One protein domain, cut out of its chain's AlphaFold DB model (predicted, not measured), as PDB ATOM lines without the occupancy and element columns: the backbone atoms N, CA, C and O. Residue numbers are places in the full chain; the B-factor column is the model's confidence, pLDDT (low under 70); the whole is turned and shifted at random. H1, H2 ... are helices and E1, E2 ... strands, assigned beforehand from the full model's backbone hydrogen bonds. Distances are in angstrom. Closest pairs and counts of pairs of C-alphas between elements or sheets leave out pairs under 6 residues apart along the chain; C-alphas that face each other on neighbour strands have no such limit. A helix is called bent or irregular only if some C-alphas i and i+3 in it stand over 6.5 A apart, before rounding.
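AT A GLANCE: This is residues 21 to 73 of the 76 residues of an uncharacterized protein of Streptomyces sp. Z26 (UniProt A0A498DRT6). What shape do these atoms make? A long helix, H1, runs alongside a two-stranded hairpin, E1 and E2, and a shorter helix, H2, sits past the end of E2, away from the hairpin's turn at residues 51 and 52. What is it made of? The printed part has 53 residues, with two named helices and two named strands in the order H1, E1, E2, H2; the sheet's order is E1 - E2, antiparallel, and the class is mixed, helices and strands. How large and how dense is it? It is elongated, spanning 35 by 21 by 14 A, and only just compact, close to loose, with a radius of gyration of the C-alphas of 11.9 A.

IN THESE COORDINATES: Where does the first helix run? H1 holds residues 21 to 39 and measures 27.4 A from C-alpha 21 at (143.591, 195.091, 96.215) to C-alpha 39 at (132.160, 192.662, 120.984). Where are the strands? E1 holds residues 44 to 50, 19.3 A from first to last C-alpha. E2 holds residues 53 to 59, 19.5 A long in the same measure. Where does the last element end? H2 holds residues 62 to 72, 15.4 A from first to last C-alpha, and ends with C-alpha 72 at (123.107, 197.739, 106.895). It is irregular: C-alphas 63 and 66 are 7.2 A apart.

HOW THE PARTS SIT: How near is H1 to the strands? The closest C-alphas of H1 and E1 are those of Ala 33 and Phe 45, 6.3 A apart. The closest of H1 and E2 are those of Ser 22 and Leu 54, 6.5 A apart. How do the strands pair? E1 and E2 form an antiparallel hairpin, with 161 degrees between their N-to-C directions. N 44 and O 59, 2.9 A apart, and N 50 and O 53, 2.8 A apart, are within hydrogen-bond range. Where does H2 stand? Its closest C-alpha pair with E2 is Gln 59 and Leu 68, 7.9 A apart, while H2 is apart from H1 and from E1. What do the helix backbones show? In H1 every O i to N i+4 pair is within hydrogen-bond range, and in H2 5 of 7 are.

THE WHOLE: How far does it reach? The two C-alphas farthest apart are those of Glu 21 and Glu 63, at 35.3 A. Are there cuts or long links? The printed part has no cut, and the links H1 to E1, E1 to E2 and E2 to H2 are tight. Where is confidence low? The mean pLDDT of the printed part is 90.1, and residue 21 is the one printed residue under 70.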
ATOM      1  N   GLU A  21     144.491 194.194  95.483       68.62
ATOM      2  CA  GLU A  21     143.591 195.091  96.215       68.62
ATOM      3  C   GLU A  21     142.405 194.350  96.856       68.62
ATOM      4  O   GLU A  21     142.049 194.619  98.001       68.62
ATOM      5  N   SER A  22     141.800 193.380  96.161       76.31
ATOM      6  CA  SER A  22     140.670 192.624  96.718       76.31
ATOM      7  C   SER A  22     141.093 191.700  97.861       76.31
ATOM      8  O   SER A  22     140.323 191.502  98.799       76.31
ATOM      9  N   ALA A  23     142.320 191.171  97.817       80.56
ATOM     10  CA  ALA A  23     142.882 190.342  98.875       80.56
ATOM     11  C   ALA A  23     143.253 191.180 100.109       80.56
ATOM     12  O   ALA A  23     142.922 190.795 101.229       80.56
ATOM     13  N   GLU A  24     143.875 192.341  99.911       84.69
ATOM     14  CA  GLU A  24     144.181 193.287 100.992       84.69
ATOM     15  C   GLU A  24     142.899 193.803 101.647       84.69
ATOM     16  O   GLU A  24     142.753 193.759 102.870       84.69
ATOM     17  N   ARG A  25     141.911 194.186 100.833       88.44
ATOM     18  CA  ARG A  25     140.593 194.599 101.317       88.44
ATOM     19  C   ARG A  25     139.883 193.471 102.069       88.44
ATOM     20  O   ARG A  25     139.256 193.734 103.091       88.44
ATOM     21  N   ALA A  26     139.993 192.222 101.610       90.69
ATOM     22  CA  ALA A  26     139.439 191.071 102.326       90.69
ATOM     23  C   ALA A  26     140.097 190.871 103.697       90.69
ATOM     24  O   ALA A  26     139.389 190.580 104.659       90.69
ATOM     25  N   GLY A  27     141.414 191.074 103.799       91.94
ATOM     26  CA  GLY A  27     142.137 191.050 105.072       91.94
ATOM     27  C   GLY A  27     141.630 192.115 106.046       91.94
ATOM     28  O   GLY A  27     141.222 191.785 107.155       91.94
ATOM     29  N   ALA A  28     141.550 193.370 105.598       92.81
ATOM     30  CA  ALA A  28     141.056 194.476 106.423       92.81
ATOM     31  C   ALA A  28     139.603 194.265 106.900       92.81
ATOM     32  O   ALA A  28     139.258 194.546 108.053       92.81
ATOM     33  N   VAL A  29     138.741 193.725 106.031       93.94
ATOM     34  CA  VAL A  29     137.361 193.369 106.397       93.94
ATOM     35  C   VAL A  29     137.330 192.227 107.412       93.94
ATOM     36  O   VAL A  29     136.549 192.289 108.359       93.94
ATOM     37  N   ALA A  30     138.180 191.208 107.261       94.94
ATOM     38  CA  ALA A  30     138.255 190.096 108.205       94.94
ATOM     39  C   ALA A  30     138.723 190.543 109.601       94.94
ATOM     40  O   ALA A  30     138.161 190.107 110.603       94.94
ATOM     41  N   GLU A  31     139.700 191.449 109.685       96.69
ATOM     42  CA  GLU A  31     140.156 192.025 110.960       96.69
ATOM     43  C   GLU A  31     139.055 192.829 111.663       96.69
ATOM     44  O   GLU A  31     138.850 192.700 112.877       96.69
ATOM     45  N   SER A  32     138.305 193.617 110.889       95.00
ATOM     46  CA  SER A  32     137.161 194.380 111.395       95.00
ATOM     47  C   SER A  32     136.063 193.442 111.908       95.00
ATOM     48  O   SER A  32     135.624 193.571 113.049       95.00
ATOM     49  N   ALA A  33     135.688 192.435 111.111       95.38
ATOM     50  CA  ALA A  33     134.695 191.430 111.482       95.38
ATOM     51  C   ALA A  33     135.087 190.666 112.756       95.38
ATOM     52  O   ALA A  33     134.263 190.506 113.651       95.38
ATOM     53  N   ALA A  34     136.353 190.263 112.893       96.19
ATOM     54  CA  ALA A  34     136.840 189.589 114.097       96.19
ATOM     55  C   ALA A  34     136.769 190.490 115.341       96.19
ATOM     56  O   ALA A  34     136.525 190.011 116.450       96.19
ATOM     57  N   THR A  35     136.990 191.796 115.179       97.56
ATOM     58  CA  THR A  35     136.852 192.763 116.273       97.56
ATOM     59  C   THR A  35     135.397 192.927 116.694       97.56
ATOM     60  O   THR A  35     135.113 192.883 117.892       97.56
ATOM     61  N   GLU A  36     134.475 193.041 115.738       94.88
ATOM     62  CA  GLU A  36     133.047 193.125 116.046       94.88
ATOM     63  C   GLU A  36     132.497 191.829 116.620       94.88
ATOM     64  O   GLU A  36     131.768 191.875 117.599       94.88
ATOM     65  N   GLN A  37     132.903 190.668 116.117       94.88
ATOM     66  CA  GLN A  37     132.445 189.388 116.652       94.88
ATOM     67  C   GLN A  37     132.876 189.177 118.114       94.88
ATOM     68  O   GLN A  37     132.137 188.589 118.897       94.88
ATOM     69  N   ARG A  38     134.035 189.709 118.534       95.94
ATOM     70  CA  ARG A  38     134.426 189.706 119.957       95.94
ATOM     71  C   ARG A  38     133.526 190.593 120.819       95.94
ATOM     72  O   ARG A  38     133.279 190.251 121.972       95.94
ATOM     73  N   ARG A  39     133.065 191.730 120.285       93.94
ATOM     74  CA  ARG A  39     132.160 192.662 120.984       93.94
ATOM     75  C   ARG A  39     130.703 192.197 120.952       93.94
ATOM     76  O   ARG A  39     129.971 192.402 121.915       93.94
ATOM     77  N   CYS A  40     130.309 191.539 119.872       93.50
ATOM     78  CA  CYS A  40     128.967 191.060 119.582       93.50
ATOM     79  C   CYS A  40     129.036 189.591 119.121       93.50
ATOM     80  O   CYS A  40     128.951 189.320 117.921       93.50
ATOM     81  N   PRO A  41     129.157 188.622 120.052       92.50
ATOM     82  CA  PRO A  41     129.364 187.205 119.717       92.50
ATOM     83  C   PRO A  41     128.216 186.536 118.954       92.50
ATOM     84  O   PRO A  41     128.389 185.454 118.407       92.50
ATOM     85  N   PHE A  42     127.039 187.162 118.932       91.38
ATOM     86  CA  PHE A  42     125.873 186.685 118.191       91.38
ATOM     87  C   PHE A  42     125.923 187.030 116.696       91.38
ATOM     88  O   PHE A  42     125.091 186.537 115.935       91.38
ATOM     89  N   LEU A  43     126.851 187.896 116.275       92.38
ATOM     90  CA  LEU A  43     127.048 188.222 114.871       92.38
ATOM     91  C   LEU A  43     127.942 187.181 114.200       92.38
ATOM     92  O   LEU A  43     128.979 186.782 114.736       92.38
ATOM     93  N   ASP A  44     127.560 186.796 112.991       94.25
ATOM     94  CA  ASP A  44     128.365 185.963 112.108       94.25
ATOM     95  C   ASP A  44     128.695 186.717 110.814       94.25
ATOM     96  O   ASP A  44     127.870 187.459 110.272       94.25
ATOM     97  N   PHE A  45     129.924 186.541 110.328       94.88
ATOM     98  CA  PHE A  45     130.488 187.297 109.212       94.88
ATOM     99  C   PHE A  45     131.120 186.353 108.193       94.88
ATOM    100  O   PHE A  45     132.072 185.636 108.493       94.88
ATOM    101  N   VAL A  46     130.649 186.406 106.945       92.94
ATOM    102  CA  VAL A  46     131.152 185.549 105.861       92.94
ATOM    103  C   VAL A  46     131.665 186.409 104.702       92.94
ATOM    104  O   VAL A  46     130.868 186.829 103.849       92.94
ATOM    105  N   PRO A  47     132.981 186.690 104.631       91.00
ATOM    106  CA  PRO A  47     133.576 187.346 103.477       91.00
ATOM    107  C   PRO A  47     133.636 186.382 102.285       91.00
ATOM    108  O   PRO A  47     134.038 185.225 102.406       91.00
ATOM    109  N   ARG A  48     133.247 186.862 101.103       90.06
ATOM    110  CA  ARG A  48     133.316 186.128  99.835       90.06
ATOM    111  C   ARG A  48     133.938 186.990  98.748       90.06
ATOM    112  O   ARG A  48     133.433 188.068  98.439       90.06
ATOM    113  N   LEU A  49     134.997 186.479  98.131       87.88
ATOM    114  CA  LEU A  49     135.561 187.046  96.911       87.88
ATOM    115  C   LEU A  49     134.735 186.574  95.706       87.88
ATOM    116  O   LEU A  49     134.506 185.378  95.540       87.88
ATOM    117  N   ASP A  50     134.287 187.513  94.878       86.12
ATOM    118  CA  ASP A  50     133.600 187.280  93.606       86.12
ATOM    119  C   ASP A  50     134.305 188.074  92.501       86.12
ATOM    120  O   ASP A  50     133.988 189.234  92.216       86.12
ATOM    121  N   GLY A  51     135.356 187.466  91.947       81.56
ATOM    122  CA  GLY A  51     136.267 188.134  91.024       81.56
ATOM    123  C   GLY A  51     136.894 189.383  91.669       81.56
ATOM    124  O   GLY A  51     137.554 189.258  92.700       81.56
ATOM    125  N   PRO A  52     136.717 190.590  91.092       80.94
ATOM    126  CA  PRO A  52     137.254 191.823  91.669       80.94
ATOM    127  C   PRO A  52     136.425 192.359  92.849       80.94
ATOM    128  O   PRO A  52     136.817 193.345  93.465       80.94
ATOM    129  N   ARG A  53     135.261 191.768  93.151       83.56
ATOM    130  CA  ARG A  53     134.357 192.255  94.199       83.56
ATOM    131  C   ARG A  53     134.544 191.459  95.482       83.56
ATOM    132  O   ARG A  53     134.651 190.238  95.459       83.56
ATOM    133  N   LEU A  54     134.497 192.156  96.609       88.44
ATOM    134  CA  LEU A  54     134.359 191.550  97.928       88.44
ATOM    135  C   LEU A  54     132.910 191.724  98.389       88.44
ATOM    136  O   LEU A  54     132.404 192.842  98.428       88.44
ATOM    137  N   ARG A  55     132.245 190.621  98.735       90.38
ATOM    138  CA  ARG A  55     130.934 190.621  99.393       90.38
ATOM    139  C   ARG A  55     131.099 190.182 100.837       90.38
ATOM    140  O   ARG A  55     131.707 189.148 101.087       90.38
ATOM    141  N   LEU A  56     130.518 190.925 101.768       92.12
ATOM    142  CA  LEU A  56     130.417 190.528 103.167       92.12
ATOM    143  C   LEU A  56     128.964 190.158 103.454       92.12
ATOM    144  O   LEU A  56     128.075 190.982 103.251       92.12
ATOM    145  N   ARG A  57     128.715 188.926 103.902       93.00
ATOM    146  CA  ARG A  57     127.433 188.573 104.518       93.00
ATOM    147  C   ARG A  57     127.554 188.785 106.022       93.00
ATOM    148  O   ARG A  57     128.515 188.299 106.609       93.00
ATOM    149  N   VAL A  58     126.573 189.460 106.609       94.00
ATOM    150  CA  VAL A  58     126.423 189.605 108.061       94.00
ATOM    151  C   VAL A  58     125.143 188.885 108.469       94.00
ATOM    152  O   VAL A  58     124.122 189.012 107.792       94.00
ATOM    153  N   GLN A  59     125.205 188.082 109.524       92.75
ATOM    154  CA  GLN A  59     124.070 187.333 110.050       92.75
ATOM    155  C   GLN A  59     123.964 187.558 111.556       92.75
ATOM    156  O   GLN A  59     124.964 187.763 112.235       92.75
ATOM    157  N   ALA A  60     122.739 187.522 112.059       92.50
ATOM    158  CA  ALA A  60     122.413 187.587 113.473       92.50
ATOM    159  C   ALA A  60     121.286 186.579 113.747       92.50
ATOM    160  O   ALA A  60     120.573 186.200 112.807       92.50
ATOM    161  N   PRO A  61     121.091 186.146 115.001       92.31
ATOM    162  CA  PRO A  61     119.863 185.471 115.397       92.31
ATOM    163  C   PRO A  61     118.649 186.409 115.218       92.31
ATOM    164  O   PRO A  61     118.829 187.623 115.051       92.31
ATOM    165  N   PRO A  62     117.410 185.880 115.230       90.62
ATOM    166  CA  PRO A  62     116.198 186.654 114.958       90.62
ATOM    167  C   PRO A  62     116.104 187.961 115.752       90.62
ATOM    168  O   PRO A  62     115.782 189.003 115.180       90.62
ATOM    169  N   GLU A  63     116.486 187.927 117.026       87.69
ATOM    170  CA  GLU A  63     116.480 189.058 117.954       87.69
ATOM    171  C   GLU A  63     117.385 190.214 117.490       87.69
ATOM    172  O   GLU A  63     117.108 191.374 117.781       87.69
ATOM    173  N   GLY A  64     118.445 189.918 116.731       86.44
ATOM    174  CA  GLY A  64     119.381 190.901 116.178       86.44
ATOM    175  C   GLY A  64     119.037 191.381 114.763       86.44
ATOM    176  O   GLY A  64     119.748 192.221 114.217       86.44
ATOM    177  N   THR A  65     117.961 190.879 114.150       86.75
ATOM    178  CA  THR A  65     117.619 191.202 112.751       86.75
ATOM    179  C   THR A  65     117.250 192.675 112.573       86.75
ATOM    180  O   THR A  65     117.657 193.293 111.590       86.75
ATOM    181  N   ALA A  66     116.525 193.257 113.534       88.50
ATOM    182  CA  ALA A  66     116.166 194.676 113.500       88.50
ATOM    183  C   ALA A  66     117.409 195.580 113.555       88.50
ATOM    184  O   ALA A  66     117.518 196.520 112.774       88.50
ATOM    185  N   LEU A  67     118.383 195.231 114.404       88.50
ATOM    186  CA  LEU A  67     119.663 195.936 114.493       88.50
ATOM    187  C   LEU A  67     120.444 195.856 113.173       88.50
ATOM    188  O   LEU A  67     120.986 196.857 112.713       88.50
ATOM    189  N   LEU A  68     120.488 194.683 112.531       90.31
ATOM    190  CA  LEU A  68     121.142 194.559 111.226       90.31
ATOM    191  C   LEU A  68     120.464 195.419 110.156       90.31
ATOM    192  O   LEU A  68     121.167 196.032 109.356       90.31
ATOM    193  N   ALA A  69     119.132 195.490 110.157       90.06
ATOM    194  CA  ALA A  69     118.390 196.328 109.220       90.06
ATOM    195  C   ALA A  69     118.656 197.829 109.436       90.06
ATOM    196  O   ALA A  69     118.709 198.582 108.468       90.06
ATOM    197  N   GLU A  70     118.861 198.256 110.683       90.50
ATOM    198  CA  GLU A  70     119.234 199.633 111.020       90.50
ATOM    199  C   GLU A  70     120.644 199.988 110.521       90.50
ATOM    200  O   GLU A  70     120.846 201.045 109.927       90.50
ATOM    201  N   VAL A  71     121.618 199.093 110.716       88.69
ATOM    202  CA  VAL A  71     123.029 199.354 110.385       88.69
ATOM    203  C   VAL A  71     123.322 199.185 108.892       88.69
ATOM    204  O   VAL A  71     124.070 199.972 108.312       88.69
ATOM    205  N   PHE A  72     122.766 198.146 108.264       88.25
ATOM    206  CA  PHE A  72     123.107 197.739 106.895       88.25
ATOM    207  C   PHE A  72     121.983 197.977 105.879       88.25
ATOM    208  O   PHE A  72     122.206 197.802 104.680       88.25
ATOM    209  N   GLY A  73     120.802 198.397 106.334       86.62
ATOM    210  CA  GLY A  73     119.600 198.486 105.511       86.62
ATOM    211  C   GLY A  73     118.833 197.159 105.428       86.62
ATOM    212  O   GLY A  73     119.291 196.125 105.923       86.62
TER     213      GLY A  73